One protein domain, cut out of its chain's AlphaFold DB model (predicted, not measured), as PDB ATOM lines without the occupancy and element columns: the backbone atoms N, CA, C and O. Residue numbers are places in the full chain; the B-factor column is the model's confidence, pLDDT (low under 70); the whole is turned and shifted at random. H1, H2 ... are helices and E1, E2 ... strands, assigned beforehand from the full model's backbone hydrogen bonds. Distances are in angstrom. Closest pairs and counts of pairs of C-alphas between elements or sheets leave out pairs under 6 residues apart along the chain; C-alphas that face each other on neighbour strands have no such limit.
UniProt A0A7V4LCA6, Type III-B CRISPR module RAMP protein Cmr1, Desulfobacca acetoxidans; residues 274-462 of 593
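Overview. This is residues 274 to 462 of the 593 residues of the protein "Type III-B CRISPR module RAMP protein Cmr1" of Desulfobacca acetoxidans (UniProt A0A7V4LCA6). Two lobes stand end to end along the longest axis, each a strongly twisted four-stranded antiparallel sheet with helices over one face: E4 E5 E1 E8 under H1 and H4, and E2 E3 E6 E7 under H2. The long helix H1 reaches from the first lobe toward H2, short H3 sits between the lobes, and residues 346 to 351 of the E2 to E3 link stick out. The 189 printed residues hold four named helices and eight named strands, in the order E1 H1 H2 H3 E2 E3 E4 E5 E6 E7 H4 E8. The class is mixed, helices and strands; the whole is only just compact, close to loose, with a radius of gyration of the C-alphas of 19.2 A and spans of 59 by 46 by 26 A.

Along the chain. The first sheet holds E4, residues 385 to 391, 20.3 A long; E5, 397 to 403, 20.2 A; E1, 274 to 276, which begins at C-alpha 274 (-23.325, -43.514, -13.319); and E8, 456 to 461, which ends at C-alpha 461 (-31.820, -40.286, -9.084). H1 is residues 285 to 303, 28.8 A, and H4 is 437 to 449, 17.2 A. The second sheet holds E2, 336 to 341; E3, 354 to 364, 29.1 A; E6, 413 to 419, 19.0 A; and E7, 428 to 430. H2 is residues 306 to 318, 18.3 A, and H3 is 328 to 332.

Arrangement. E4 and E5 form a hairpin, with N 386 and O 402 within hydrogen-bond range at 2.8 A; across the antiparallel neighbours E5 and E1, N 275 and O 399 are within hydrogen-bond range at 2.8 A, and across the antiparallel neighbours E1 and E8, N 274 and O 458 are within hydrogen-bond range at 2.8 A. H1 runs along the strands, over E4 and E5, at a height over the sheet of 10.5 A; the closest C-alphas of H1 and E4 are those of Ala 286 and His 390, 4.4 A apart. H4 is on the same face, at a height of 9.9 A. H1 and H4 are close but not clearly touching, at a steep tilt of 59 degrees, opposite ways; C-alphas 300 and 442 are closest, 6.9 A apart. H3 touches H4 at residues 438 to 439 alone, closest at C-alphas 331 and 439, 6.5 A. H1 and H2 meet only through their link. In the second sheet N 338 and O 358, 2.9 A, lie across the hairpin E2 and E3, N 359 and O 418, 2.8 A, across E3 and E6, and N 415 and O 430, 2.8 A, across the hairpin E6 and E7. H2 runs across the strands at a height of 8.6 A, with C-alphas 316 and 356 of H2 and E3 closest, 6.7 A. E2 and E4 are apart. Every O i to N i+4 pair is within hydrogen-bond range in H2; the counts are 13 of 15 in H1, 8 of 9 in H4 and 0 of 1 in H3, where 2 of 2 O i to N i+3 pairs are.

Size, cuts and confidence. The C-alphas farthest apart, those of Thr 368 and Asp 394, are 60.1 A from each other. The printed part has no cut. The links E2 to E3 and E3 to E4 are long. The mean pLDDT of the printed part is 82.6; 36 residues are under 70, among them 343 to 353, 373 to 380 and 446 to 453.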
ATOM      1  N   VAL A 274     -24.769 -43.410 -13.082       95.50
ATOM      2  CA  VAL A 274     -23.325 -43.514 -13.319       95.50
ATOM      3  C   VAL A 274     -22.994 -44.946 -13.710       95.50
ATOM      4  O   VAL A 274     -23.349 -45.887 -13.004       95.50
ATOM      5  N   LEU A 275     -22.300 -45.114 -14.834       92.31
ATOM      6  CA  LEU A 275     -21.870 -46.410 -15.339       92.31
ATOM      7  C   LEU A 275     -20.356 -46.477 -15.355       92.31
ATOM      8  O   LEU A 275     -19.691 -45.609 -15.917       92.31
ATOM      9  N   TYR A 276     -19.803 -47.525 -14.765       88.88
ATOM     10  CA  TYR A 276     -18.372 -47.795 -14.823       88.88
ATOM     11  C   TYR A 276     -18.111 -49.281 -14.623       88.88
ATOM     12  O   TYR A 276     -19.002 -50.049 -14.265       88.88
ATOM     13  N   ASN A 277     -16.885 -49.714 -14.881       83.62
ATOM     14  CA  ASN A 277     -16.443 -51.053 -14.535       83.62
ATOM     15  C   ASN A 277     -15.368 -50.940 -13.439       83.62
ATOM     16  O   ASN A 277     -14.342 -50.307 -13.681       83.62
ATOM     17  N   PRO A 278     -15.579 -51.493 -12.227       76.81
ATOM     18  CA  PRO A 278     -14.592 -51.399 -11.155       76.81
ATOM     19  C   PRO A 278     -13.338 -52.247 -11.413       76.81
ATOM     20  O   PRO A 278     -12.310 -51.979 -10.796       76.81
ATOM     21  N   THR A 279     -13.407 -53.254 -12.294       67.50
ATOM     22  CA  THR A 279     -12.305 -54.191 -12.568       67.50
ATOM     23  C   THR A 279     -11.566 -53.906 -13.875       67.50
ATOM     24  O   THR A 279     -10.447 -54.379 -14.052       67.50
ATOM     25  N   VAL A 280     -12.142 -53.111 -14.783       63.53
ATOM     26  CA  VAL A 280     -11.509 -52.740 -16.058       63.53
ATOM     27  C   VAL A 280     -10.895 -51.342 -15.986       63.53
ATOM     28  O   VAL A 280     -11.568 -50.364 -15.671       63.53
ATOM     29  N   GLY A 281      -9.630 -51.251 -16.406       61.69
ATOM     30  CA  GLY A 281      -9.124 -50.070 -17.101       61.69
ATOM     31  C   GLY A 281      -8.668 -48.890 -16.251       61.69
ATOM     32  O   GLY A 281      -8.932 -47.751 -16.633       61.69
ATOM     33  N   LYS A 282      -7.915 -49.116 -15.163       62.12
ATOM     34  CA  LYS A 282      -7.033 -48.054 -14.643       62.12
ATOM     35  C   LYS A 282      -6.109 -47.597 -15.780       62.12
ATOM     36  O   LYS A 282      -5.385 -48.408 -16.348       62.12
ATOM     37  N   GLY A 283      -6.198 -46.324 -16.157       60.34
ATOM     38  CA  GLY A 283      -5.471 -45.742 -17.292       60.34
ATOM     39  C   GLY A 283      -6.170 -45.831 -18.658       60.34
ATOM     40  O   GLY A 283      -5.651 -45.278 -19.622       60.34
ATOM     41  N   SER A 284      -7.346 -46.464 -18.774       72.88
ATOM     42  CA  SER A 284      -8.101 -46.519 -20.043       72.88
ATOM     43  C   SER A 284      -8.868 -45.226 -20.356       72.88
ATOM     44  O   SER A 284      -9.144 -44.930 -21.520       72.88
ATOM     45  N   GLY A 285      -9.186 -44.441 -19.324       89.38
ATOM     46  CA  GLY A 285      -9.710 -43.086 -19.436       89.38
ATOM     47  C   GLY A 285     -11.102 -42.955 -20.063       89.38
ATOM     48  O   GLY A 285     -11.836 -43.918 -20.279       89.38
ATOM     49  N   ALA A 286     -11.473 -41.712 -20.364       94.62
ATOM     50  CA  ALA A 286     -12.806 -41.364 -20.856       94.62
ATOM     51  C   ALA A 286     -13.115 -41.896 -22.266       94.62
ATOM     52  O   ALA A 286     -14.280 -42.123 -22.596       94.62
ATOM     53  N   LEU A 287     -12.093 -42.116 -23.103       92.88
ATOM     54  CA  LEU A 287     -12.284 -42.649 -24.455       92.88
ATOM     55  C   LEU A 287     -12.813 -44.092 -24.424       92.88
ATOM     56  O   LEU A 287     -13.664 -44.440 -25.239       92.88
ATOM     57  N   GLN A 288     -12.375 -44.906 -23.457       90.56
ATOM     58  CA  GLN A 288     -12.904 -46.256 -23.256       90.56
ATOM     59  C   GLN A 288     -14.379 -46.224 -22.838       90.56
ATOM     60  O   GLN A 288     -15.184 -46.972 -23.394       90.56
ATOM     61  N   ALA A 289     -14.756 -45.327 -21.922       92.69
ATOM     62  CA  ALA A 289     -16.154 -45.157 -21.525       92.69
ATOM     63  C   ALA A 289     -17.016 -44.710 -22.716       92.69
ATOM     64  O   ALA A 289     -18.117 -45.220 -22.922       92.69
ATOM     65  N   MET A 290     -16.487 -43.808 -23.546       94.38
ATOM     66  CA  MET A 290     -17.141 -43.364 -24.776       94.38
ATOM     67  C   MET A 290     -17.325 -44.507 -25.782       94.38
ATOM     68  O   MET A 290     -18.387 -44.610 -26.400       94.38
ATOM     69  N   ASP A 291     -16.336 -45.391 -25.929       92.31
ATOM     70  CA  ASP A 291     -16.466 -46.576 -26.777       92.31
ATOM     71  C   ASP A 291     -17.538 -47.536 -26.255       92.31
ATOM     72  O   ASP A 291     -18.419 -47.954 -27.006       92.31
ATOM     73  N   ALA A 292     -17.540 -47.806 -24.949       90.88
ATOM     74  CA  ALA A 292     -18.544 -48.649 -24.310       90.88
ATOM     75  C   ALA A 292     -19.969 -48.097 -24.504       90.88
ATOM     76  O   ALA A 292     -20.869 -48.831 -24.921       90.88
ATOM     77  N   VAL A 293     -20.168 -46.787 -24.302       91.81
ATOM     78  CA  VAL A 293     -21.440 -46.101 -24.593       91.81
ATOM     79  C   VAL A 293     -21.826 -46.273 -26.059       91.81
ATOM     80  O   VAL A 293     -22.976 -46.590 -26.372       91.81
ATOM     81  N   GLY A 294     -20.886 -46.069 -26.978       92.38
ATOM     82  CA  GLY A 294     -21.147 -46.191 -28.405       92.38
ATOM     83  C   GLY A 294     -21.551 -47.607 -28.820       92.38
ATOM     84  O   GLY A 294     -22.499 -47.758 -29.592       92.38
ATOM     85  N   CYS A 295     -20.895 -48.637 -28.281       89.69
ATOM     86  CA  CYS A 295     -21.228 -50.047 -28.503       89.69
ATOM     87  C   CYS A 295     -22.626 -50.381 -27.974       89.69
ATOM     88  O   CYS A 295     -23.451 -50.928 -28.711       89.69
ATOM     89  N   MET A 296     -22.932 -49.936 -26.756       88.25
ATOM     90  CA  MET A 296     -24.247 -50.065 -26.130       88.25
ATOM     91  C   MET A 296     -25.349 -49.418 -26.984       88.25
ATOM     92  O   MET A 296     -26.342 -50.064 -27.331       88.25
ATOM     93  N   MET A 297     -25.157 -48.163 -27.416       89.38
ATOM     94  CA  MET A 297     -26.101 -47.469 -28.300       89.38
ATOM     95  C   MET A 297     -26.240 -48.160 -29.661       89.38
ATOM     96  O   MET A 297     -27.356 -48.283 -30.171       89.38
ATOM     97  N   LYS A 298     -25.127 -48.597 -30.265       87.31
ATOM     98  CA  LYS A 298     -25.098 -49.287 -31.562       87.31
ATOM     99  C   LYS A 298     -25.902 -50.580 -31.492       87.31
ATOM    100  O   LYS A 298     -26.819 -50.752 -32.290       87.31
ATOM    101  N   LYS A 299     -25.609 -51.446 -30.518       85.69
ATOM    102  CA  LYS A 299     -26.282 -52.736 -30.314       85.69
ATOM    103  C   LYS A 299     -27.788 -52.557 -30.144       85.69
ATOM    104  O   LYS A 299     -28.564 -53.233 -30.813       85.69
ATOM    105  N   TYR A 300     -28.198 -51.598 -29.313       87.06
ATOM    106  CA  TYR A 300     -29.612 -51.371 -29.036       87.06
ATOM    107  C   TYR A 300     -30.362 -50.763 -30.231       87.06
ATOM    108  O   TYR A 300     -31.401 -51.270 -30.648       87.06
ATOM    109  N   ARG A 301     -29.826 -49.694 -30.835       84.38
ATOM    110  CA  ARG A 301     -30.522 -48.924 -31.886       84.38
ATOM    111  C   ARG A 301     -30.437 -49.537 -33.280       84.38
ATOM    112  O   ARG A 301     -31.136 -49.064 -34.182       84.38
ATOM    113  N   TYR A 302     -29.547 -50.506 -33.491       76.44
ATOM    114  CA  TYR A 302     -29.453 -51.227 -34.759       76.44
ATOM    115  C   TYR A 302     -30.633 -52.182 -34.944       76.44
ATOM    116  O   TYR A 302     -31.181 -52.265 -36.037       76.44
ATOM    117  N   ILE A 303     -31.043 -52.854 -33.866       70.69
ATOM    118  CA  ILE A 303     -32.103 -53.864 -33.896       70.69
ATOM    119  C   ILE A 303     -33.457 -53.247 -33.538       70.69
ATOM    120  O   ILE A 303     -34.467 -53.672 -34.084       70.69
ATOM    121  N   ASN A 304     -33.490 -52.223 -32.675       82.06
ATOM    122  CA  ASN A 304     -34.742 -51.699 -32.132       82.06
ATOM    123  C   ASN A 304     -35.128 -50.310 -32.683       82.06
ATOM    124  O   ASN A 304     -34.268 -49.421 -32.795       82.06
ATOM    125  N   PRO A 305     -36.424 -50.080 -32.959       87.38
ATOM    126  CA  PRO A 305     -37.505 -51.074 -33.069       87.38
ATOM    127  C   PRO A 305     -37.458 -51.813 -34.422       87.38
ATOM    128  O   PRO A 305     -37.456 -51.189 -35.486       87.38
ATOM    129  N   LYS A 306     -37.412 -53.152 -34.381       86.75
ATOM    130  CA  LYS A 306     -37.256 -53.998 -35.578       86.75
ATOM    131  C   LYS A 306     -38.462 -53.879 -36.510       86.75
ATOM    132  O   LYS A 306     -38.275 -53.707 -37.709       86.75
ATOM    133  N   ASN A 307     -39.665 -53.907 -35.940       90.31
ATOM    134  CA  ASN A 307     -40.918 -53.906 -36.691       90.31
ATOM    135  C   ASN A 307     -41.080 -52.624 -37.519       90.31
ATOM    136  O   ASN A 307     -41.357 -52.712 -38.707       90.31
ATOM    137  N   GLU A 308     -40.794 -51.445 -36.949       91.25
ATOM    138  CA  GLU A 308     -40.829 -50.183 -37.709       91.25
ATOM    139  C   GLU A 308     -39.828 -50.187 -38.865       91.25
ATOM    140  O   GLU A 308     -40.131 -49.735 -39.966       91.25
ATOM    141  N   ALA A 309     -38.610 -50.684 -38.621       89.75
ATOM    142  CA  ALA A 309     -37.586 -50.761 -39.654       89.75
ATOM    143  C   ALA A 309     -37.977 -51.737 -40.775       89.75
ATOM    144  O   ALA A 309     -37.691 -51.457 -41.937       89.75
ATOM    145  N   GLN A 310     -38.628 -52.854 -40.437       90.25
ATOM    146  CA  GLN A 310     -39.152 -53.822 -41.400       90.25
ATOM    147  C   GLN A 310     -40.311 -53.242 -42.216       90.25
ATOM    148  O   GLN A 310     -40.269 -53.328 -43.439       90.25
ATOM    149  N   ASP A 311     -41.279 -52.590 -41.572       92.69
ATOM    150  CA  ASP A 311     -42.419 -51.961 -42.247       92.69
ATOM    151  C   ASP A 311     -41.954 -50.853 -43.208       92.69
ATOM    152  O   ASP A 311     -42.281 -50.854 -44.392       92.69
ATOM    153  N   MET A 312     -41.045 -49.979 -42.759       92.25
ATOM    154  CA  MET A 312     -40.410 -48.984 -43.634       92.25
ATOM    155  C   MET A 312     -39.682 -49.610 -44.832       92.25
ATOM    156  O   MET A 312     -39.730 -49.054 -45.932       92.25
ATOM    157  N   HIS A 313     -38.967 -50.720 -44.625       90.44
ATOM    158  CA  HIS A 313     -38.249 -51.425 -45.691       90.44
ATOM    159  C   HIS A 313     -39.219 -52.014 -46.720       90.44
ATOM    160  O   HIS A 313     -39.029 -51.802 -47.918       90.44
ATOM    161  N   GLN A 314     -40.287 -52.665 -46.255       90.44
ATOM    162  CA  GLN A 314     -41.343 -53.225 -47.093       90.44
ATOM    163  C   GLN A 314     -42.079 -52.134 -47.884       90.44
ATOM    164  O   GLN A 314     -42.232 -52.258 -49.099       90.44
ATOM    165  N   ALA A 315     -42.459 -51.039 -47.225       91.69
ATOM    166  CA  ALA A 315     -43.138 -49.904 -47.842       91.69
ATOM    167  C   ALA A 315     -42.315 -49.275 -48.982       91.69
ATOM    168  O   ALA A 315     -42.857 -48.929 -50.032       91.69
ATOM    169  N   LEU A 316     -40.984 -49.198 -48.832       90.88
ATOM    170  CA  LEU A 316     -40.093 -48.728 -49.903       90.88
ATOM    171  C   LEU A 316     -40.078 -49.662 -51.120       90.88
ATOM    172  O   LEU A 316     -40.012 -49.178 -52.248       90.88
ATOM    173  N   HIS A 317     -40.123 -50.980 -50.910       87.88
ATOM    174  CA  HIS A 317     -40.175 -51.957 -52.006       87.88
ATOM    175  C   HIS A 317     -41.519 -51.940 -52.725       87.88
ATOM    176  O   HIS A 317     -41.568 -51.940 -53.953       87.88
ATOM    177  N   GLN A 318     -42.605 -51.872 -51.960       89.94
ATOM    178  CA  GLN A 318     -43.975 -51.887 -52.473       89.94
ATOM    179  C   GLN A 318     -44.428 -50.517 -52.999       89.94
ATOM    180  O   GLN A 318     -45.464 -50.423 -53.652       89.94
ATOM    181  N   ARG A 319     -43.639 -49.458 -52.761       89.25
ATOM    182  CA  ARG A 319     -43.977 -48.055 -53.066       89.25
ATOM    183  C   ARG A 319     -45.293 -47.625 -52.415       89.25
ATOM    184  O   ARG A 319     -46.083 -46.885 -53.005       89.25
ATOM    185  N   THR A 320     -45.496 -48.107 -51.198       91.75
ATOM    186  CA  THR A 320     -46.631 -47.809 -50.325       91.75
ATOM    187  C   THR A 320     -46.163 -46.980 -49.132       91.75
ATOM    188  O   THR A 320     -44.963 -46.729 -48.961       91.75
ATOM    189  N   THR A 321     -47.116 -46.532 -48.322       90.88
ATOM    190  CA  THR A 321     -46.872 -45.867 -47.041       90.88
ATOM    191  C   THR A 321     -46.694 -46.914 -45.931       90.88
ATOM    192  O   THR A 321     -47.434 -47.898 -45.922       90.88
ATOM    193  N   PRO A 322     -45.740 -46.729 -45.000       93.69
ATOM    194  CA  PRO A 322     -45.671 -47.503 -43.762       93.69
ATOM    195  C   PRO A 322     -47.000 -47.513 -42.992       93.69
ATOM    196  O   PRO A 322     -47.754 -46.545 -43.022       93.69
ATOM    197  N   SER A 323     -47.267 -48.596 -42.273       93.62
ATOM    198  CA  SER A 323     -48.540 -48.840 -41.585       93.62
ATOM    199  C   SER A 323     -48.598 -48.341 -40.137       93.62
ATOM    200  O   SER A 323     -49.688 -48.133 -39.607       93.62
ATOM    201  N   PHE A 324     -47.453 -48.152 -39.474       93.31
ATOM    202  CA  PHE A 324     -47.429 -47.715 -38.071       93.31
ATOM    203  C   PHE A 324     -47.956 -46.287 -37.892       93.31
ATOM    204  O   PHE A 324     -47.689 -45.404 -38.699       93.31
ATOM    205  N   THR A 325     -48.645 -46.014 -36.788       93.19
ATOM    206  CA  THR A 325     -49.180 -44.677 -36.478       93.19
ATOM    207  C   THR A 325     -48.204 -43.804 -35.697       93.19
ATOM    208  O   THR A 325     -48.330 -42.585 -35.733       93.19
ATOM    209  N   GLU A 326     -47.206 -44.401 -35.044       93.44
ATOM    210  CA  GLU A 326     -46.239 -43.736 -34.163       93.44
ATOM    211  C   GLU A 326     -44.801 -44.119 -34.528       93.44
ATOM    212  O   GLU A 326     -44.526 -45.266 -34.882       93.44
ATOM    213  N   LEU A 327     -43.857 -43.178 -34.399       92.69
ATOM    214  CA  LEU A 327     -42.428 -43.454 -34.590       92.69
ATOM    215  C   LEU A 327     -41.705 -43.611 -33.244       92.69
ATOM    216  O   LEU A 327     -41.091 -42.670 -32.735       92.69
ATOM    217  N   THR A 328     -41.691 -44.819 -32.685       91.88
ATOM    218  CA  THR A 328     -41.072 -45.152 -31.387       91.88
ATOM    219  C   THR A 328     -39.594 -44.770 -31.340       91.88
ATOM    220  O   THR A 328     -39.102 -44.266 -30.328       91.88
ATOM    221  N   LYS A 329     -38.840 -44.940 -32.438       90.69
ATOM    222  CA  LYS A 329     -37.408 -44.571 -32.450       90.69
ATOM    223  C   LYS A 329     -37.168 -43.081 -32.172       90.69
ATOM    224  O   LYS A 329     -36.067 -42.727 -31.736       90.69
ATOM    225  N   ALA A 330     -38.174 -42.228 -32.396       91.88
ATOM    226  CA  ALA A 330     -38.136 -40.786 -32.150       91.88
ATOM    227  C   ALA A 330     -37.948 -40.414 -30.673       91.88
ATOM    228  O   ALA A 330     -37.517 -39.299 -30.387       91.88
ATOM    229  N   GLN A 331     -38.130 -41.358 -29.746       91.44
ATOM    230  CA  GLN A 331     -37.795 -41.173 -28.330       91.44
ATOM    231  C   GLN A 331     -36.299 -40.848 -28.108       91.44
ATOM    232  O   GLN A 331     -35.942 -40.172 -27.149       91.44
ATOM    233  N   PHE A 332     -35.409 -41.215 -29.043       89.69
ATOM    234  CA  PHE A 332     -33.996 -40.786 -29.057       89.69
ATOM    235  C   PHE A 332     -33.763 -39.416 -29.733       89.69
ATOM    236  O   PHE A 332     -32.630 -39.084 -30.109       89.69
ATOM    237  N   GLY A 333     -34.823 -38.631 -29.927       89.62
ATOM    238  CA  GLY A 333     -34.817 -37.312 -30.554       89.62
ATOM    239  C   GLY A 333     -34.798 -37.317 -32.084       89.62
ATOM    240  O   GLY A 333     -34.607 -38.345 -32.735       89.62
ATOM    241  N   LEU A 334     -34.933 -36.118 -32.655       87.81
ATOM    242  CA  LEU A 334     -34.965 -35.864 -34.098       87.81
ATOM    243  C   LEU A 334     -33.765 -34.997 -34.553       87.81
ATOM    244  O   LEU A 334     -33.176 -34.272 -33.745       87.81
ATOM    245  N   PRO A 335     -33.373 -35.038 -35.846       84.69
ATOM    246  CA  PRO A 335     -33.881 -35.920 -36.899       84.69
ATOM    247  C   PRO A 335     -33.321 -37.347 -36.805       84.69
ATOM    248  O   PRO A 335     -32.199 -37.563 -36.335       84.69
ATOM    249  N   ILE A 336     -34.075 -38.316 -37.329       86.38
ATOM    250  CA  ILE A 336     -33.634 -39.715 -37.466       86.38
ATOM    251  C   ILE A 336     -33.434 -40.038 -38.936       86.38
ATOM    252  O   ILE A 336     -34.226 -39.644 -39.784       86.38
ATOM    253  N   ILE A 337     -32.364 -40.770 -39.230       86.00
ATOM    254  CA  ILE A 337     -32.039 -41.209 -40.579       86.00
ATOM    255  C   ILE A 337     -32.103 -42.735 -40.630       86.00
ATOM    256  O   ILE A 337     -31.388 -43.405 -39.886       86.00
ATOM    257  N   TYR A 338     -32.909 -43.257 -41.552       88.25
ATOM    258  CA  TYR A 338     -32.940 -44.669 -41.923       88.25
ATOM    259  C   TYR A 338     -32.272 -44.844 -43.284       88.25
ATOM    260  O   TYR A 338     -32.521 -44.072 -44.212       88.25
ATOM    261  N   ASN A 339     -31.415 -45.854 -43.387       85.94
ATOM    262  CA  ASN A 339     -30.761 -46.263 -44.623       85.94
ATOM    263  C   ASN A 339     -30.954 -47.769 -44.765       85.94
ATOM    264  O   ASN A 339     -30.568 -48.516 -43.867       85.94
ATOM    265  N   PHE A 340     -31.521 -48.196 -45.886       86.25
ATOM    266  CA  PHE A 340     -31.852 -49.587 -46.141       86.25
ATOM    267  C   PHE A 340     -31.060 -50.145 -47.324       86.25
ATOM    268  O   PHE A 340     -30.840 -49.455 -48.323       86.25
ATOM    269  N   ARG A 341     -30.635 -51.405 -47.195       81.06
ATOM    270  CA  ARG A 341     -29.943 -52.176 -48.240       81.06
ATOM    271  C   ARG A 341     -30.945 -52.980 -49.064       81.06
ATOM    272  O   ARG A 341     -31.995 -53.364 -48.542       81.06
ATOM    273  N   GLY A 342     -30.631 -53.185 -50.342       71.62
ATOM    274  CA  GLY A 342     -31.458 -54.000 -51.235       71.62
ATOM    275  C   GLY A 342     -31.402 -55.484 -50.860       71.62
ATOM    276  O   GLY A 342     -30.430 -55.934 -50.258       71.62
ATOM    277  N   GLU A 343     -32.426 -56.255 -51.233       64.81
ATOM    278  CA  GLU A 343     -32.515 -57.694 -50.913       64.81
ATOM    279  C   GLU A 343     -31.318 -58.496 -51.435       64.81
ATOM    280  O   GLU A 343     -30.799 -59.365 -50.741       64.81
ATOM    281  N   ARG A 344     -30.817 -58.146 -52.625       57.56
ATOM    282  CA  ARG A 344     -29.702 -58.840 -53.291       57.56
ATOM    283  C   ARG A 344     -28.329 -58.589 -52.662       57.56
ATOM    284  O   ARG A 344     -27.348 -59.139 -53.141       57.56
ATOM    285  N   GLU A 345     -28.244 -57.742 -51.638       55.38
ATOM    286  CA  GLU A 345     -26.969 -57.309 -51.047       55.38
ATOM    287  C   GLU A 345     -26.697 -57.898 -49.660       55.38
ATOM    288  O   GLU A 345     -25.669 -57.611 -49.037       55.38
ATOM    289  N   PHE A 346     -27.613 -58.716 -49.142       55.66
ATOM    290  CA  PHE A 346     -27.350 -59.486 -47.936       55.66
ATOM    291  C   PHE A 346     -26.428 -60.664 -48.282       55.66
ATOM    292  O   PHE A 346     -26.792 -61.548 -49.047       55.66
ATOM    293  N   GLY A 347     -25.212 -60.664 -47.724       51.47
ATOM    294  CA  GLY A 347     -24.239 -61.754 -47.891       51.47
ATOM    295  C   GLY A 347     -23.258 -61.598 -49.058       51.47
ATOM    296  O   GLY A 347     -22.338 -62.403 -49.173       51.47
ATOM    297  N   THR A 348     -23.381 -60.560 -49.890       49.03
ATOM    298  CA  THR A 348     -22.427 -60.296 -50.980       49.03
ATOM    299  C   THR A 348     -21.208 -59.517 -50.460       49.03
ATOM    300  O   THR A 348     -21.380 -58.449 -49.865       49.03
ATOM    301  N   PRO A 349     -19.964 -59.984 -50.683       43.53
ATOM    302  CA  PRO A 349     -18.770 -59.197 -50.382       43.53
ATOM    303  C   PRO A 349     -18.732 -57.934 -51.259       43.53
ATOM    304  O   PRO A 349     -18.652 -58.029 -52.480       43.53
ATOM    305  N   GLY A 350     -18.789 -56.741 -50.660       52.06
ATOM    306  CA  GLY A 350     -18.762 -55.481 -51.411       52.06
ATOM    307  C   GLY A 350     -19.210 -54.262 -50.605       52.06
ATOM    308  O   GLY A 350     -19.585 -54.378 -49.439       52.06
ATOM    309  N   ILE A 351     -19.155 -53.076 -51.227       52.78
ATOM    310  CA  ILE A 351     -19.736 -51.848 -50.660       52.78
ATOM    311  C   ILE A 351     -21.263 -51.989 -50.758       52.78
ATOM    312  O   ILE A 351     -21.773 -52.015 -51.877       52.78
ATOM    313  N   PRO A 352     -21.998 -52.065 -49.634       57.34
ATOM    314  CA  PRO A 352     -23.450 -52.167 -49.676       57.34
ATOM    315  C   PRO A 352     -24.032 -50.887 -50.278       57.34
ATOM    316  O   PRO A 352     -23.679 -49.785 -49.841       57.34
ATOM    317  N   SER A 353     -24.921 -51.012 -51.256       66.25
ATOM    318  CA  SER A 353     -25.629 -49.884 -51.837       66.25
ATOM    319  C   SER A 353     -26.933 -49.626 -51.073       66.25
ATOM    320  O   SER A 353     -27.719 -50.508 -50.724       66.25
ATOM    321  N   ILE A 354     -27.164 -48.359 -50.738       76.19
ATOM    322  CA  ILE A 354     -28.412 -47.947 -50.096       76.19
ATOM    323  C   ILE A 354     -29.464 -47.820 -51.204       76.19
ATOM    324  O   ILE A 354     -29.406 -46.895 -52.023       76.19
ATOM    325  N   PHE A 355     -30.441 -48.730 -51.239       83.69
ATOM    326  CA  PHE A 355     -31.505 -48.671 -52.249       83.69
ATOM    327  C   PHE A 355     -32.552 -47.602 -51.910       83.69
ATOM    328  O   PHE A 355     -33.059 -46.950 -52.823       83.69
ATOM    329  N   GLY A 356     -32.804 -47.369 -50.620       87.00
ATOM    330  CA  GLY A 356     -33.798 -46.425 -50.118       87.00
ATOM    331  C   GLY A 356     -33.588 -46.090 -48.640       87.00
ATOM    332  O   GLY A 356     -32.656 -46.568 -47.988       87.00
ATOM    333  N   GLY A 357     -34.434 -45.223 -48.096       90.88
ATOM    334  CA  GLY A 357     -34.332 -44.786 -46.707       90.88
ATOM    335  C   GLY A 357     -35.349 -43.715 -46.358       90.88
ATOM    336  O   GLY A 357     -36.101 -43.281 -47.221       90.88
ATOM    337  N   TYR A 358     -35.310 -43.251 -45.112       91.06
ATOM    338  CA  TYR A 358     -36.168 -42.173 -44.620       91.06
ATOM    339  C   TYR A 358     -35.370 -41.135 -43.841       91.06
ATOM    340  O   TYR A 358     -34.276 -41.403 -43.333       91.06
ATOM    341  N   THR A 359     -35.921 -39.932 -43.738       89.88
ATOM    342  CA  THR A 359     -35.504 -38.913 -42.775       89.88
ATOM    343  C   THR A 359     -36.727 -38.431 -42.006       89.88
ATOM    344  O   THR A 359     -37.655 -37.914 -42.613       89.88
ATOM    345  N   ALA A 360     -36.713 -38.610 -40.686       89.81
ATOM    346  CA  ALA A 360     -37.786 -38.207 -39.782       89.81
ATOM    347  C   ALA A 360     -37.574 -36.773 -39.288       89.81
ATOM    348  O   ALA A 360     -36.476 -36.452 -38.811       89.81
ATOM    349  N   GLN A 361     -38.601 -35.929 -39.384       88.44
ATOM    350  CA  GLN A 361     -38.585 -34.530 -38.942       88.44
ATOM    351  C   GLN A 361     -39.952 -34.131 -38.378       88.44
ATOM    352  O   GLN A 361     -40.962 -34.657 -38.826       88.44
ATOM    353  N   GLY A 362     -39.984 -33.205 -37.416       88.50
ATOM    354  CA  GLY A 362     -41.243 -32.606 -36.970       88.50
ATOM    355  C   GLY A 362     -41.837 -31.725 -38.068       88.50
ATOM    356  O   GLY A 362     -41.084 -31.057 -38.785       88.50
ATOM    357  N   VAL A 363     -43.166 -31.712 -38.188       86.75
ATOM    358  CA  VAL A 363     -43.934 -30.868 -39.115       86.75
ATOM    359  C   VAL A 363     -45.226 -30.358 -38.471       86.75
ATOM    360  O   VAL A 363     -45.847 -31.042 -37.659       86.75
ATOM    361  N   VAL A 364     -45.669 -29.172 -38.889       86.12
ATOM    362  CA  VAL A 364     -47.047 -28.712 -38.657       86.12
ATOM    363  C   VAL A 364     -47.942 -29.376 -39.700       86.12
ATOM    364  O   VAL A 364     -47.750 -29.144 -40.896       86.12
ATOM    365  N   TYR A 365     -48.887 -30.206 -39.256       83.19
ATOM    366  CA  TYR A 365     -49.759 -31.000 -40.119       83.19
ATOM    367  C   TYR A 365     -51.195 -30.468 -40.077       83.19
ATOM    368  O   TYR A 365     -51.829 -30.493 -39.028       83.19
ATOM    369  N   ASP A 366     -51.708 -30.002 -41.217       80.31
ATOM    370  CA  ASP A 366     -53.057 -29.425 -41.358       80.31
ATOM    371  C   ASP A 366     -54.107 -30.433 -41.867       80.31
ATOM    372  O   ASP A 366     -55.233 -30.055 -42.174       80.31
ATOM    373  N   GLY A 367     -53.747 -31.717 -41.990       78.19
ATOM    374  CA  GLY A 367     -54.638 -32.762 -42.508       78.19
ATOM    375  C   GLY A 367     -54.689 -32.874 -44.032       78.19
ATOM    376  O   GLY A 367     -55.168 -33.886 -44.530       78.19
ATOM    377  N   THR A 368     -54.174 -31.886 -44.770       71.62
ATOM    378  CA  THR A 368     -54.326 -31.804 -46.237       71.62
ATOM    379  C   THR A 368     -53.024 -32.035 -47.004       71.62
ATOM    380  O   THR A 368     -53.043 -32.399 -48.179       71.62
ATOM    381  N   ARG A 369     -51.872 -31.819 -46.357       69.94
ATOM    382  CA  ARG A 369     -50.552 -31.884 -47.001       69.94
ATOM    383  C   ARG A 369     -49.842 -33.206 -46.751       69.94
ATOM    384  O   ARG A 369     -49.703 -33.630 -45.611       69.94
ATOM    385  N   HIS A 370     -49.265 -33.778 -47.804       67.00
ATOM    386  CA  HIS A 370     -48.466 -35.008 -47.721       67.00
ATOM    387  C   HIS A 370     -46.971 -34.802 -48.050       67.00
ATOM    388  O   HIS A 370     -46.166 -35.714 -47.851       67.00
ATOM    389  N   ASP A 371     -46.584 -33.595 -48.482       71.81
ATOM    390  CA  ASP A 371     -45.191 -33.186 -48.705       71.81
ATOM    391  C   ASP A 371     -44.889 -31.861 -47.983       71.81
ATOM    392  O   ASP A 371     -45.665 -30.903 -48.030       71.81
ATOM    393  N   PHE A 372     -43.745 -31.825 -47.300       75.88
ATOM    394  CA  PHE A 372     -43.263 -30.706 -46.489       75.88
ATOM    395  C   PHE A 372     -41.862 -30.245 -46.924       75.88
ATOM    396  O   PHE A 372     -41.173 -29.564 -46.163       75.88
ATOM    397  N   ALA A 373     -41.411 -30.609 -48.133       67.12
ATOM    398  CA  ALA A 373     -40.057 -30.344 -48.624       67.12
ATOM    399  C   ALA A 373     -39.637 -28.861 -48.580       67.12
ATOM    400  O   ALA A 373     -38.469 -28.585 -48.291       67.12
ATOM    401  N   ASP A 374     -40.575 -27.934 -48.793       57.91
ATOM    402  CA  ASP A 374     -40.316 -26.487 -48.822       57.91
ATOM    403  C   ASP A 374     -40.261 -25.849 -47.425       57.91
ATOM    404  O   ASP A 374     -39.683 -24.775 -47.240       57.91
ATOM    405  N   LYS A 375     -40.795 -26.527 -46.402       57.06
ATOM    406  CA  LYS A 375     -40.727 -26.075 -45.011       57.06
ATOM    407  C   LYS A 375     -39.516 -26.707 -44.332       57.06
ATOM    408  O   LYS A 375     -39.610 -27.712 -43.629       57.06
ATOM    409  N   LYS A 376     -38.344 -26.078 -44.477       49.53
ATOM    410  CA  LYS A 376     -37.302 -26.244 -43.454       49.53
ATOM    411  C   LYS A 376     -37.903 -25.729 -42.145       49.53
ATOM    412  O   LYS A 376     -38.147 -24.535 -42.053       49.53
ATOM    413  N   ASN A 377     -38.061 -26.614 -41.163       54.94
ATOM    414  CA  ASN A 377     -38.438 -26.342 -39.767       54.94
ATOM    415  C   ASN A 377     -39.930 -26.556 -39.463       54.94
ATOM    416  O   ASN A 377     -40.744 -25.648 -39.589       54.94
ATOM    417  N   ALA A 378     -40.256 -27.719 -38.905       54.59
ATOM    418  CA  ALA A 378     -40.851 -27.666 -37.576       54.59
ATOM    419  C   ALA A 378     -39.828 -28.187 -36.557       54.59
ATOM    420  O   ALA A 378     -38.769 -28.714 -36.931       54.59
ATOM    421  N   ASP A 379     -40.079 -27.899 -35.287       56.31
ATOM    422  CA  ASP A 379     -39.080 -27.900 -34.227       56.31
ATOM    423  C   ASP A 379     -38.262 -29.195 -34.170       56.31
ATOM    424  O   ASP A 379     -38.764 -30.309 -34.021       56.31
ATOM    425  N   ARG A 380     -36.938 -29.055 -34.282       64.31
ATOM    426  CA  ARG A 380     -36.017 -30.166 -34.041       64.31
ATOM    427  C   ARG A 380     -35.799 -30.274 -32.546       64.31
ATOM    428  O   ARG A 380     -34.926 -29.588 -32.012       64.31
ATOM    429  N   ARG A 381     -36.518 -31.170 -31.869       73.31
ATOM    430  CA  ARG A 381     -36.190 -31.446 -30.472       73.31
ATOM    431  C   ARG A 381     -35.042 -32.440 -30.350       73.31
ATOM    432  O   ARG A 381     -35.021 -33.554 -30.880       73.31
ATOM    433  N   ALA A 382     -34.052 -31.980 -29.606       75.88
ATOM    434  CA  ALA A 382     -32.962 -32.768 -29.091       75.88
ATOM    435  C   ALA A 382     -33.478 -33.915 -28.196       75.88
ATOM    436  O   ALA A 382     -34.259 -33.669 -27.293       75.88
ATOM    437  N   SER A 383     -32.981 -35.144 -28.402       82.50
ATOM    438  CA  SER A 383     -33.016 -36.239 -27.411       82.50
ATOM    439  C   SER A 383     -32.903 -35.740 -25.960       82.50
ATOM    440  O   SER A 383     -31.887 -35.090 -25.675       82.50
ATOM    441  N   PRO A 384     -33.859 -36.088 -25.074       89.69
ATOM    442  CA  PRO A 384     -33.778 -35.832 -23.632       89.69
ATOM    443  C   PRO A 384     -32.794 -36.762 -22.909       89.69
ATOM    444  O   PRO A 384     -32.469 -36.542 -21.747       89.69
ATOM    445  N   LEU A 385     -32.309 -37.802 -23.598       94.12
ATOM    446  CA  LEU A 385     -31.190 -38.626 -23.157       94.12
ATOM    447  C   LEU A 385     -29.866 -37.892 -23.417       94.12
ATOM    448  O   LEU A 385     -29.519 -37.626 -24.577       94.12
ATOM    449  N   LEU A 386     -29.139 -37.597 -22.344       96.12
ATOM    450  CA  LEU A 386     -27.837 -36.941 -22.316       96.12
ATOM    451  C   LEU A 386     -26.821 -37.934 -21.750       96.12
ATOM    452  O   LEU A 386     -27.066 -38.554 -20.719       96.12
ATOM    453  N   ILE A 387     -25.692 -38.104 -22.431       96.75
ATOM    454  CA  ILE A 387     -24.632 -39.008 -21.987       96.75
ATOM    455  C   ILE A 387     -23.305 -38.266 -22.040       96.75
ATOM    456  O   ILE A 387     -22.956 -37.746 -23.102       96.75
ATOM    457  N   SER A 388     -22.567 -38.259 -20.933       98.12
ATOM    458  CA  SER A 388     -21.195 -37.750 -20.839       98.12
ATOM    459  C   SER A 388     -20.229 -38.875 -20.468       98.12
ATOM    460  O   SER A 388     -20.627 -39.878 -19.875       98.12
ATOM    461  N   CYS A 389     -18.963 -38.747 -20.860       97.38
ATOM    462  CA  CYS A 389     -17.933 -39.768 -20.672       97.38
ATOM    463  C   CYS A 389     -16.687 -39.132 -20.062       97.38
ATOM    464  O   CYS A 389     -16.143 -38.170 -20.599       97.38
ATOM    465  N   HIS A 390     -16.237 -39.693 -18.949       96.88
ATOM    466  CA  HIS A 390     -15.288 -39.081 -18.034       96.88
ATOM    467  C   HIS A 390     -14.217 -40.064 -17.590       96.88
ATOM    468  O   HIS A 390     -14.278 -41.265 -17.859       96.88
ATOM    469  N   GLN A 391     -13.223 -39.529 -16.896       94.06
ATOM    470  CA  GLN A 391     -12.133 -40.285 -16.309       94.06
ATOM    471  C   GLN A 391     -12.082 -40.001 -14.810       94.06
ATOM    472  O   GLN A 391     -12.123 -38.844 -14.396       94.06
ATOM    473  N   TRP A 392     -12.000 -41.055 -14.005       94.12
ATOM    474  CA  TRP A 392     -11.802 -40.949 -12.565       94.12
ATOM    475  C   TRP A 392     -10.332 -40.696 -12.211       94.12
ATOM    476  O   TRP A 392      -9.442 -40.812 -13.056       94.12
ATOM    477  N   THR A 393     -10.068 -40.390 -10.942       91.56
ATOM    478  CA  THR A 393      -8.733 -40.037 -10.429       91.56
ATOM    479  C   THR A 393      -7.688 -41.142 -10.604       91.56
ATOM    480  O   THR A 393      -6.516 -40.840 -10.796       91.56
ATOM    481  N   ASP A 394      -8.094 -42.413 -10.635       88.81
ATOM    482  CA  ASP A 394      -7.212 -43.562 -10.902       88.81
ATOM    483  C   ASP A 394      -7.124 -43.949 -12.390       88.81
ATOM    484  O   ASP A 394      -6.638 -45.024 -12.748       88.81
ATOM    485  N   GLY A 395      -7.629 -43.086 -13.272       89.12
ATOM    486  CA  GLY A 395      -7.596 -43.277 -14.715       89.12
ATOM    487  C   GLY A 395      -8.700 -44.172 -15.275       89.12
ATOM    488  O   GLY A 395      -8.717 -44.369 -16.489       89.12
ATOM    489  N   ARG A 396      -9.614 -44.709 -14.454       90.12
ATOM    490  CA  ARG A 396     -10.735 -45.522 -14.958       90.12
ATOM    491  C   ARG A 396     -11.762 -44.669 -15.706       90.12
ATOM    492  O   ARG A 396     -12.061 -43.547 -15.294       90.12
ATOM    493  N   GLY A 397     -12.314 -45.193 -16.797       92.31
ATOM    494  CA  GLY A 397     -13.408 -44.552 -17.526       92.31
ATOM    495  C   GLY A 397     -14.749 -44.719 -16.807       92.31
ATOM    496  O   GLY A 397     -15.035 -45.782 -16.254       92.31
ATOM    497  N   TYR A 398     -15.593 -43.689 -16.832       94.69
ATOM    498  CA  TYR A 398     -16.994 -43.788 -16.417       94.69
ATOM    499  C   TYR A 398     -17.896 -42.938 -17.313       94.69
ATOM    500  O   TYR A 398     -17.448 -41.978 -17.935       94.69
ATOM    501  N   ALA A 399     -19.171 -43.292 -17.399       95.88
ATOM    502  CA  ALA A 399     -20.186 -42.520 -18.099       95.88
ATOM    503  C   ALA A 399     -21.264 -42.047 -17.125       95.88
ATOM    504  O   ALA A 399     -21.553 -42.715 -16.134       95.88
ATOM    505  N   VAL A 400     -21.878 -40.909 -17.431       97.81
ATOM    506  CA  VAL A 400     -23.076 -40.428 -16.738       97.81
ATOM    507  C   VAL A 400     -24.206 -40.389 -17.751       97.81
ATOM    508  O   VAL A 400     -24.048 -39.822 -18.830       97.81
ATOM    509  N   ILE A 401     -25.331 -41.017 -17.419       96.19
ATOM    510  CA  ILE A 401     -26.555 -40.997 -18.217       96.19
ATOM    511  C   ILE A 401     -27.576 -40.148 -17.475       96.19
ATOM    512  O   ILE A 401     -27.981 -40.499 -16.373       96.19
ATOM    513  N   CYS A 402     -28.017 -39.061 -18.099       97.06
ATOM    514  CA  CYS A 402     -29.162 -38.282 -17.650       97.06
ATOM    515  C   CYS A 402     -30.323 -38.499 -18.621       97.06
ATOM    516  O   CYS A 402     -30.149 -38.395 -19.837       97.06
ATOM    517  N   HIS A 403     -31.510 -38.768 -18.093       95.50
ATOM    518  CA  HIS A 403     -32.738 -38.831 -18.873       95.50
ATOM    519  C   HIS A 403     -33.744 -37.853 -18.279       95.50
ATOM    520  O   HIS A 403     -34.225 -38.069 -17.167       95.50
ATOM    521  N   PHE A 404     -34.019 -36.770 -19.013       94.00
ATOM    522  CA  PHE A 404     -34.915 -35.677 -18.608       94.00
ATOM    523  C   PHE A 404     -36.112 -35.596 -19.574       94.00
ATOM    524  O   PHE A 404     -36.068 -34.787 -20.510       94.00
ATOM    525  N   PRO A 405     -37.126 -36.473 -19.418       90.81
ATOM    526  CA  PRO A 405     -38.294 -36.538 -20.297       90.81
ATOM    527  C   PRO A 405     -38.967 -35.178 -20.474       90.81
ATOM    528  O   PRO A 405     -39.080 -34.418 -19.514       90.81
ATOM    529  N   ALA A 406     -39.376 -34.868 -21.702       88.19
ATOM    530  CA  ALA A 406     -40.124 -33.665 -22.051       88.19
ATOM    531  C   ALA A 406     -40.740 -33.839 -23.451       88.19
ATOM    532  O   ALA A 406     -40.041 -34.370 -24.314       88.19
ATOM    533  N   PRO A 407     -41.929 -33.289 -23.768       86.81
ATOM    534  CA  PRO A 407     -42.651 -33.566 -25.018       86.81
ATOM    535  C   PRO A 407     -41.783 -33.456 -26.277       86.81
ATOM    536  O   PRO A 407     -41.091 -32.457 -26.455       86.81
ATOM    537  N   LEU A 408     -41.768 -34.463 -27.159       87.81
ATOM    538  CA  LEU A 408     -40.854 -34.472 -28.312       87.81
ATOM    539  C   LEU A 408     -41.126 -33.320 -29.293       87.81
ATOM    540  O   LEU A 408     -40.188 -32.745 -29.842       87.81
ATOM    541  N   LEU A 409     -42.391 -33.001 -29.528       87.44
ATOM    542  CA  LEU A 409     -42.831 -31.923 -30.404       87.44
ATOM    543  C   LEU A 409     -43.868 -31.068 -29.661       87.44
ATOM    544  O   LEU A 409     -44.484 -31.573 -28.722       87.44
ATOM    545  N   PRO A 410     -44.058 -29.796 -30.049       84.19
ATOM    546  CA  PRO A 410     -45.189 -29.001 -29.578       84.19
ATOM    547  C   PRO A 410     -46.534 -29.650 -29.913       84.19
ATOM    548  O   PRO A 410     -46.640 -30.402 -30.886       84.19
ATOM    549  N   ASP A 411     -47.562 -29.295 -29.148       82.75
ATOM    550  CA  ASP A 411     -48.915 -29.816 -29.326       82.75
ATOM    551  C   ASP A 411     -49.411 -29.635 -30.770       82.75
ATOM    552  O   ASP A 411     -49.227 -28.588 -31.398       82.75
ATOM    553  N   GLY A 412     -50.013 -30.693 -31.316       84.56
ATOM    554  CA  GLY A 412     -50.546 -30.727 -32.682       84.56
ATOM    555  C   GLY A 412     -49.507 -30.907 -33.799       84.56
ATOM    556  O   GLY A 412     -49.892 -31.088 -34.955       84.56
ATOM    557  N   GLN A 413     -48.202 -30.891 -33.503       88.00
ATOM    558  CA  GLN A 413     -47.179 -31.231 -34.496       88.00
ATOM    559  C   GLN A 413     -47.005 -32.748 -34.636       88.00
ATOM    560  O   GLN A 413     -47.080 -33.501 -33.668       88.00
ATOM    561  N   LYS A 414     -46.698 -33.186 -35.861       91.12
ATOM    562  CA  LYS A 414     -46.507 -34.598 -36.220       91.12
ATOM    563  C   LYS A 414     -45.093 -34.867 -36.715       91.12
ATOM    564  O   LYS A 414     -44.322 -33.945 -36.973       91.12
ATOM    565  N   ILE A 415     -44.745 -36.137 -36.886       91.56
ATOM    566  CA  ILE A 415     -43.489 -36.559 -37.504       91.56
ATOM    567  C   ILE A 415     -43.735 -36.904 -38.969       91.56
ATOM    568  O   ILE A 415     -44.477 -37.827 -39.294       91.56
ATOM    569  N   TRP A 416     -43.032 -36.214 -39.859       90.88
ATOM    570  CA  TRP A 416     -42.952 -36.565 -41.268       90.88
ATOM    571  C   TRP A 416     -41.736 -37.448 -41.542       90.88
ATOM    572  O   TRP A 416     -40.588 -37.073 -41.278       90.88
ATOM    573  N   LEU A 417     -41.988 -38.621 -42.114       91.38
ATOM    574  CA  LEU A 417     -40.983 -39.515 -42.669       91.38
ATOM    575  C   LEU A 417     -40.818 -39.237 -44.160       91.38
ATOM    576  O   LEU A 417     -41.566 -39.716 -45.015       91.38
ATOM    577  N   LYS A 418     -39.765 -38.489 -44.487       90.31
ATOM    578  CA  LYS A 418     -39.389 -38.223 -45.871       90.31
ATOM    579  C   LYS A 418     -38.640 -39.417 -46.464       90.31
ATOM    580  O   LYS A 418     -37.480 -39.627 -46.097       90.31
ATOM    581  N   ALA A 419     -39.253 -40.163 -47.385       90.25
ATOM    582  CA  ALA A 419     -38.564 -41.188 -48.169       90.25
ATOM    583  C   ALA A 419     -37.420 -40.567 -49.000       90.25
ATOM    584  O   ALA A 419     -37.516 -39.441 -49.490       90.25
ATOM    585  N   LYS A 420     -36.297 -41.280 -49.120       78.19
ATOM    586  CA  LYS A 420     -35.123 -40.875 -49.908       78.19
ATOM    587  C   LYS A 420     -35.237 -41.466 -51.321       78.19
ATOM    588  O   LYS A 420     -35.346 -42.686 -51.422       78.19
ATOM    589  N   LYS A 421     -35.083 -40.625 -52.362       68.56
ATOM    590  CA  LYS A 421     -35.338 -40.858 -53.816       68.56
ATOM    591  C   LYS A 421     -36.787 -40.555 -54.237       68.56
ATOM    592  O   LYS A 421     -37.604 -40.276 -53.367       68.56
ATOM    593  N   ASP A 422     -37.071 -40.592 -55.545       62.56
ATOM    594  CA  ASP A 422     -38.374 -40.304 -56.181       62.56
ATOM    595  C   ASP A 422     -39.455 -41.358 -55.854       62.56
ATOM    596  O   ASP A 422     -40.097 -41.931 -56.733       62.56
ATOM    597  N   TYR A 423     -39.697 -41.592 -54.562       75.81
ATOM    598  CA  TYR A 423     -40.807 -42.389 -54.041       75.81
ATOM    599  C   TYR A 423     -41.770 -41.531 -53.195       75.81
ATOM    600  O   TYR A 423     -41.943 -41.822 -52.010       75.81
ATOM    601  N   PRO A 424     -42.424 -40.485 -53.750       76.81
ATOM    602  CA  PRO A 424     -43.320 -39.628 -52.968       76.81
ATOM    603  C   PRO A 424     -44.467 -40.391 -52.296       76.81
ATOM    604  O   PRO A 424     -44.891 -40.047 -51.198       76.81
ATOM    605  N   LYS A 425     -44.929 -41.481 -52.920       81.88
ATOM    606  CA  LYS A 425     -45.987 -42.349 -52.375       81.88
ATOM    607  C   LYS A 425     -45.596 -43.065 -51.080       81.88
ATOM    608  O   LYS A 425     -46.470 -43.554 -50.382       81.88
ATOM    609  N   SER A 426     -44.306 -43.112 -50.754       87.56
ATOM    610  CA  SER A 426     -43.813 -43.699 -49.511       87.56
ATOM    611  C   SER A 426     -43.622 -42.675 -48.396       87.56
ATOM    612  O   SER A 426     -43.186 -43.049 -47.315       87.56
ATOM    613  N   HIS A 427     -43.937 -41.390 -48.605       90.12
ATOM    614  CA  HIS A 427     -44.016 -40.444 -47.490       90.12
ATOM    615  C   HIS A 427     -45.026 -40.910 -46.446       90.12
ATOM    616  O   HIS A 427     -46.053 -41.494 -46.781       90.12
ATOM    617  N   HIS A 428     -44.728 -40.615 -45.181       92.38
ATOM    618  CA  HIS A 428     -45.612 -40.939 -44.070       92.38
ATOM    619  C   HIS A 428     -45.665 -39.812 -43.055       92.38
ATOM    620  O   HIS A 428     -44.645 -39.166 -42.796       92.38
ATOM    621  N   VAL A 429     -46.835 -39.600 -42.466       92.38
ATOM    622  CA  VAL A 429     -47.025 -38.700 -41.332       92.38
ATOM    623  C   VAL A 429     -47.540 -39.535 -40.170       92.38
ATOM    624  O   VAL A 429     -48.562 -40.201 -40.283       92.38
ATOM    625  N   CYS A 430     -46.814 -39.499 -39.062       92.25
ATOM    626  CA  CYS A 430     -47.070 -40.302 -37.873       92.25
ATOM    627  C   CYS A 430     -47.034 -39.426 -36.619       92.25
ATOM    628  O   CYS A 430     -46.449 -38.340 -36.620       92.25
ATOM    629  N   GLU A 431     -47.672 -39.893 -35.555       92.81
ATOM    630  CA  GLU A 431     -47.684 -39.222 -34.263       92.81
ATOM    631  C   GLU A 431     -46.306 -39.313 -33.581       92.81
ATOM    632  O   GLU A 431     -45.564 -40.295 -33.765       92.81
ATOM    633  N   PRO A 432     -45.918 -38.290 -32.795       90.69
ATOM    634  CA  PRO A 432     -44.791 -38.426 -31.890       90.69
ATOM    635  C   PRO A 432     -45.091 -39.498 -30.829       90.69
ATOM    636  O   PRO A 432     -46.238 -39.654 -30.416       90.69
ATOM    637  N   PRO A 433     -44.070 -40.232 -30.355       89.56
ATOM    638  CA  PRO A 433     -44.263 -41.225 -29.308       89.56
ATOM    639  C   PRO A 433     -44.779 -40.548 -28.024       89.56
ATOM    640  O   PRO A 433     -44.220 -39.520 -27.629       89.56
ATOM    641  N   PRO A 434     -45.781 -41.130 -27.341       83.19
ATOM    642  CA  PRO A 434     -46.428 -40.508 -26.182       83.19
ATOM    643  C   PRO A 434     -45.592 -40.591 -24.896       83.19
ATOM    644  O   PRO A 434     -45.893 -39.921 -23.915       83.19
ATOM    645  N   ALA A 435     -44.561 -41.440 -24.880       85.44
ATOM    646  CA  ALA A 435     -43.708 -41.693 -23.724       85.44
ATOM    647  C   ALA A 435     -42.306 -42.156 -24.155       85.44
ATOM    648  O   ALA A 435     -42.019 -42.310 -25.342       85.44
ATOM    649  N   TYR A 436     -41.442 -42.435 -23.174       89.31
ATOM    650  CA  TYR A 436     -40.025 -42.771 -23.362       89.31
ATOM    651  C   TYR A 436     -39.661 -44.246 -23.101       89.31
ATOM    652  O   TYR A 436     -38.502 -44.560 -22.835       89.31
ATOM    653  N   ALA A 437     -40.616 -45.171 -23.240       89.44
ATOM    654  CA  ALA A 437     -40.432 -46.592 -22.920       89.44
ATOM    655  C   ALA A 437     -39.247 -47.281 -23.640       89.44
ATOM    656  O   ALA A 437     -38.601 -48.160 -23.074       89.44
ATOM    657  N   LEU A 438     -38.918 -46.890 -24.876       90.00
ATOM    658  CA  LEU A 438     -37.755 -47.396 -25.620       90.00
ATOM    659  C   LEU A 438     -36.435 -46.879 -25.028       90.00
ATOM    660  O   LEU A 438     -35.436 -47.598 -25.012       90.00
ATOM    661  N   VAL A 439     -36.410 -45.636 -24.543       90.69
ATOM    662  CA  VAL A 439     -35.249 -45.090 -23.819       90.69
ATOM    663  C   VAL A 439     -35.138 -45.737 -22.439       90.69
ATOM    664  O   VAL A 439     -34.037 -46.090 -22.025       90.69
ATOM    665  N   ASP A 440     -36.260 -45.990 -21.770       88.56
ATOM    666  CA  ASP A 440     -36.285 -46.696 -20.487       88.56
ATOM    667  C   ASP A 440     -35.766 -48.120 -20.628       88.56
ATOM    668  O   ASP A 440     -34.886 -48.536 -19.882       88.56
ATOM    669  N   ALA A 441     -36.221 -48.852 -21.644       87.88
ATOM    670  CA  ALA A 441     -35.720 -50.185 -21.944       87.88
ATOM    671  C   ALA A 441     -34.234 -50.178 -22.345       87.88
ATOM    672  O   ALA A 441     -33.520 -51.137 -22.055       87.88
ATOM    673  N   PHE A 442     -33.737 -49.109 -22.978       88.19
ATOM    674  CA  PHE A 442     -32.303 -48.928 -23.212       88.19
ATOM    675  C   PHE A 442     -31.534 -48.795 -21.893       88.19
ATOM    676  O   PHE A 442     -30.556 -49.513 -21.697       88.19
ATOM    677  N   ILE A 443     -32.000 -47.936 -20.980       86.88
ATOM    678  CA  ILE A 443     -31.381 -47.711 -19.664       86.88
ATOM    679  C   ILE A 443     -31.473 -48.977 -18.796       86.88
ATOM    680  O   ILE A 443     -30.458 -49.435 -18.283       86.88
ATOM    681  N   GLN A 444     -32.635 -49.622 -18.690       80.38
ATOM    682  CA  GLN A 444     -32.800 -50.904 -17.989       80.38
ATOM    683  C   GLN A 444     -31.958 -52.020 -18.616       80.38
ATOM    684  O   GLN A 444     -31.418 -52.873 -17.917       80.38
ATOM    685  N   GLY A 445     -31.831 -52.027 -19.945       72.69
ATOM    686  CA  GLY A 445     -30.968 -52.958 -20.663       72.69
ATOM    687  C   GLY A 445     -29.514 -52.849 -20.212       72.69
ATOM    688  O   GLY A 445     -28.832 -53.868 -20.136       72.69
ATOM    689  N   THR A 446     -29.061 -51.652 -19.823       66.38
ATOM    690  CA  THR A 446     -27.719 -51.466 -19.247       66.38
ATOM    691  C   THR A 446     -27.537 -52.198 -17.924       66.38
ATOM    692  O   THR A 446     -26.441 -52.673 -17.677       66.38
ATOM    693  N   ASP A 447     -28.595 -52.378 -17.132       62.53
ATOM    694  CA  ASP A 447     -28.569 -53.118 -15.863       62.53
ATOM    695  C   ASP A 447     -28.396 -54.628 -16.091       62.53
ATOM    696  O   ASP A 447     -27.640 -55.301 -15.400       62.53
ATOM    697  N   LYS A 448     -29.081 -55.169 -17.110       57.97
ATOM    698  CA  LYS A 448     -29.125 -56.615 -17.395       57.97
ATOM    699  C   LYS A 448     -28.025 -57.094 -18.335       57.97
ATOM    700  O   LYS A 448     -27.671 -58.268 -18.316       57.97
ATOM    701  N   SER A 449     -27.554 -56.221 -19.224       54.81
ATOM    702  CA  SER A 449     -26.664 -56.584 -20.327       54.81
ATOM    703  C   SER A 449     -25.340 -55.840 -20.307       54.81
ATOM    704  O   SER A 449     -24.728 -55.791 -21.377       54.81
ATOM    705  N   LEU A 450     -24.971 -55.242 -19.158       58.19
ATOM    706  CA  LEU A 450     -23.685 -54.603 -18.853       58.19
ATOM    707  C   LEU A 450     -22.621 -55.064 -19.862       58.19
ATOM    708  O   LEU A 450     -22.101 -56.178 -19.785       58.19
ATOM    709  N   ASP A 451     -22.450 -54.264 -20.925       55.19
ATOM    710  CA  ASP A 451     -21.541 -54.595 -22.024       55.19
ATOM    711  C   ASP A 451     -20.131 -54.699 -21.428       55.19
ATOM    712  O   ASP A 451     -19.878 -54.124 -20.374       55.19
ATOM    713  N   LYS A 452     -19.175 -55.370 -22.072       55.91
ATOM    714  CA  LYS A 452     -17.834 -55.610 -21.494       55.91
ATOM    715  C   LYS A 452     -17.144 -54.335 -20.955       55.91
ATOM    716  O   LYS A 452     -16.253 -54.427 -20.115       55.91
ATOM    717  N   GLY A 453     -17.554 -53.149 -21.417       65.75
ATOM    718  CA  GLY A 453     -17.075 -51.848 -20.949       65.75
ATOM    719  C   GLY A 453     -17.682 -51.294 -19.645       65.75
ATOM    720  O   GLY A 453     -17.041 -50.439 -19.038       65.75
ATOM    721  N   PHE A 454     -18.842 -51.769 -19.176       80.00
ATOM    722  CA  PHE A 454     -19.483 -51.339 -17.920       80.00
ATOM    723  C   PHE A 454     -19.886 -52.555 -17.090       80.00
ATOM    724  O   PHE A 454     -20.445 -53.488 -17.638       80.00
ATOM    725  N   ALA A 455     -19.636 -52.548 -15.778       78.88
ATOM    726  CA  ALA A 455     -20.014 -53.654 -14.883       78.88
ATOM    727  C   ALA A 455     -20.780 -53.198 -13.627       78.88
ATOM    728  O   ALA A 455     -21.165 -54.012 -12.792       78.88
ATOM    729  N   ARG A 456     -21.006 -51.890 -13.484       84.00
ATOM    730  CA  ARG A 456     -21.779 -51.275 -12.408       84.00
ATOM    731  C   ARG A 456     -22.663 -50.177 -12.981       84.00
ATOM    732  O   ARG A 456     -22.188 -49.354 -13.762       84.00
ATOM    733  N   LEU A 457     -23.917 -50.166 -12.538       89.56
ATOM    734  CA  LEU A 457     -24.901 -49.112 -12.768       89.56
ATOM    735  C   LEU A 457     -25.313 -48.531 -11.411       89.56
ATOM    736  O   LEU A 457     -26.056 -49.158 -10.656       89.56
ATOM    737  N   ALA A 458     -24.825 -47.338 -11.097       91.75
ATOM    738  CA  ALA A 458     -25.168 -46.623  -9.877       91.75
ATOM    739  C   ALA A 458     -26.272 -45.607 -10.155       91.75
ATOM    740  O   ALA A 458     -26.123 -44.729 -11.004       91.75
ATOM    741  N   ARG A 459     -27.385 -45.725  -9.435       92.44
ATOM    742  CA  ARG A 459     -28.572 -44.891  -9.634       92.44
ATOM    743  C   ARG A 459     -28.540 -43.734  -8.641       92.44
ATOM    744  O   ARG A 459     -28.713 -43.957  -7.445       92.44
ATOM    745  N   LEU A 460     -28.282 -42.519  -9.121       93.50
ATOM    746  CA  LEU A 460     -28.216 -41.334  -8.258       93.50
ATOM    747  C   LEU A 460     -29.614 -40.757  -8.019       93.50
ATOM    748  O   LEU A 460     -29.968 -40.453  -6.883       93.50
ATOM    749  N   TRP A 461     -30.405 -40.664  -9.092       90.81
ATOM    750  CA  TRP A 461     -31.820 -40.286  -9.084       90.81
ATOM    751  C   TRP A 461     -32.599 -41.202 -10.021       90.81
ATOM    752  O   TRP A 461     -32.131 -41.510 -11.118       90.81
ATOM    753  N   THR A 462     -33.784 -41.623  -9.593       85.62
ATOM    754  CA  THR A 462     -34.640 -42.562 -10.324       85.62
ATOM    755  C   THR A 462     -36.042 -41.999 -10.513       85.62
ATOM    756  O   THR A 462     -36.517 -41.183  -9.718       85.62
TER     757      THR A 462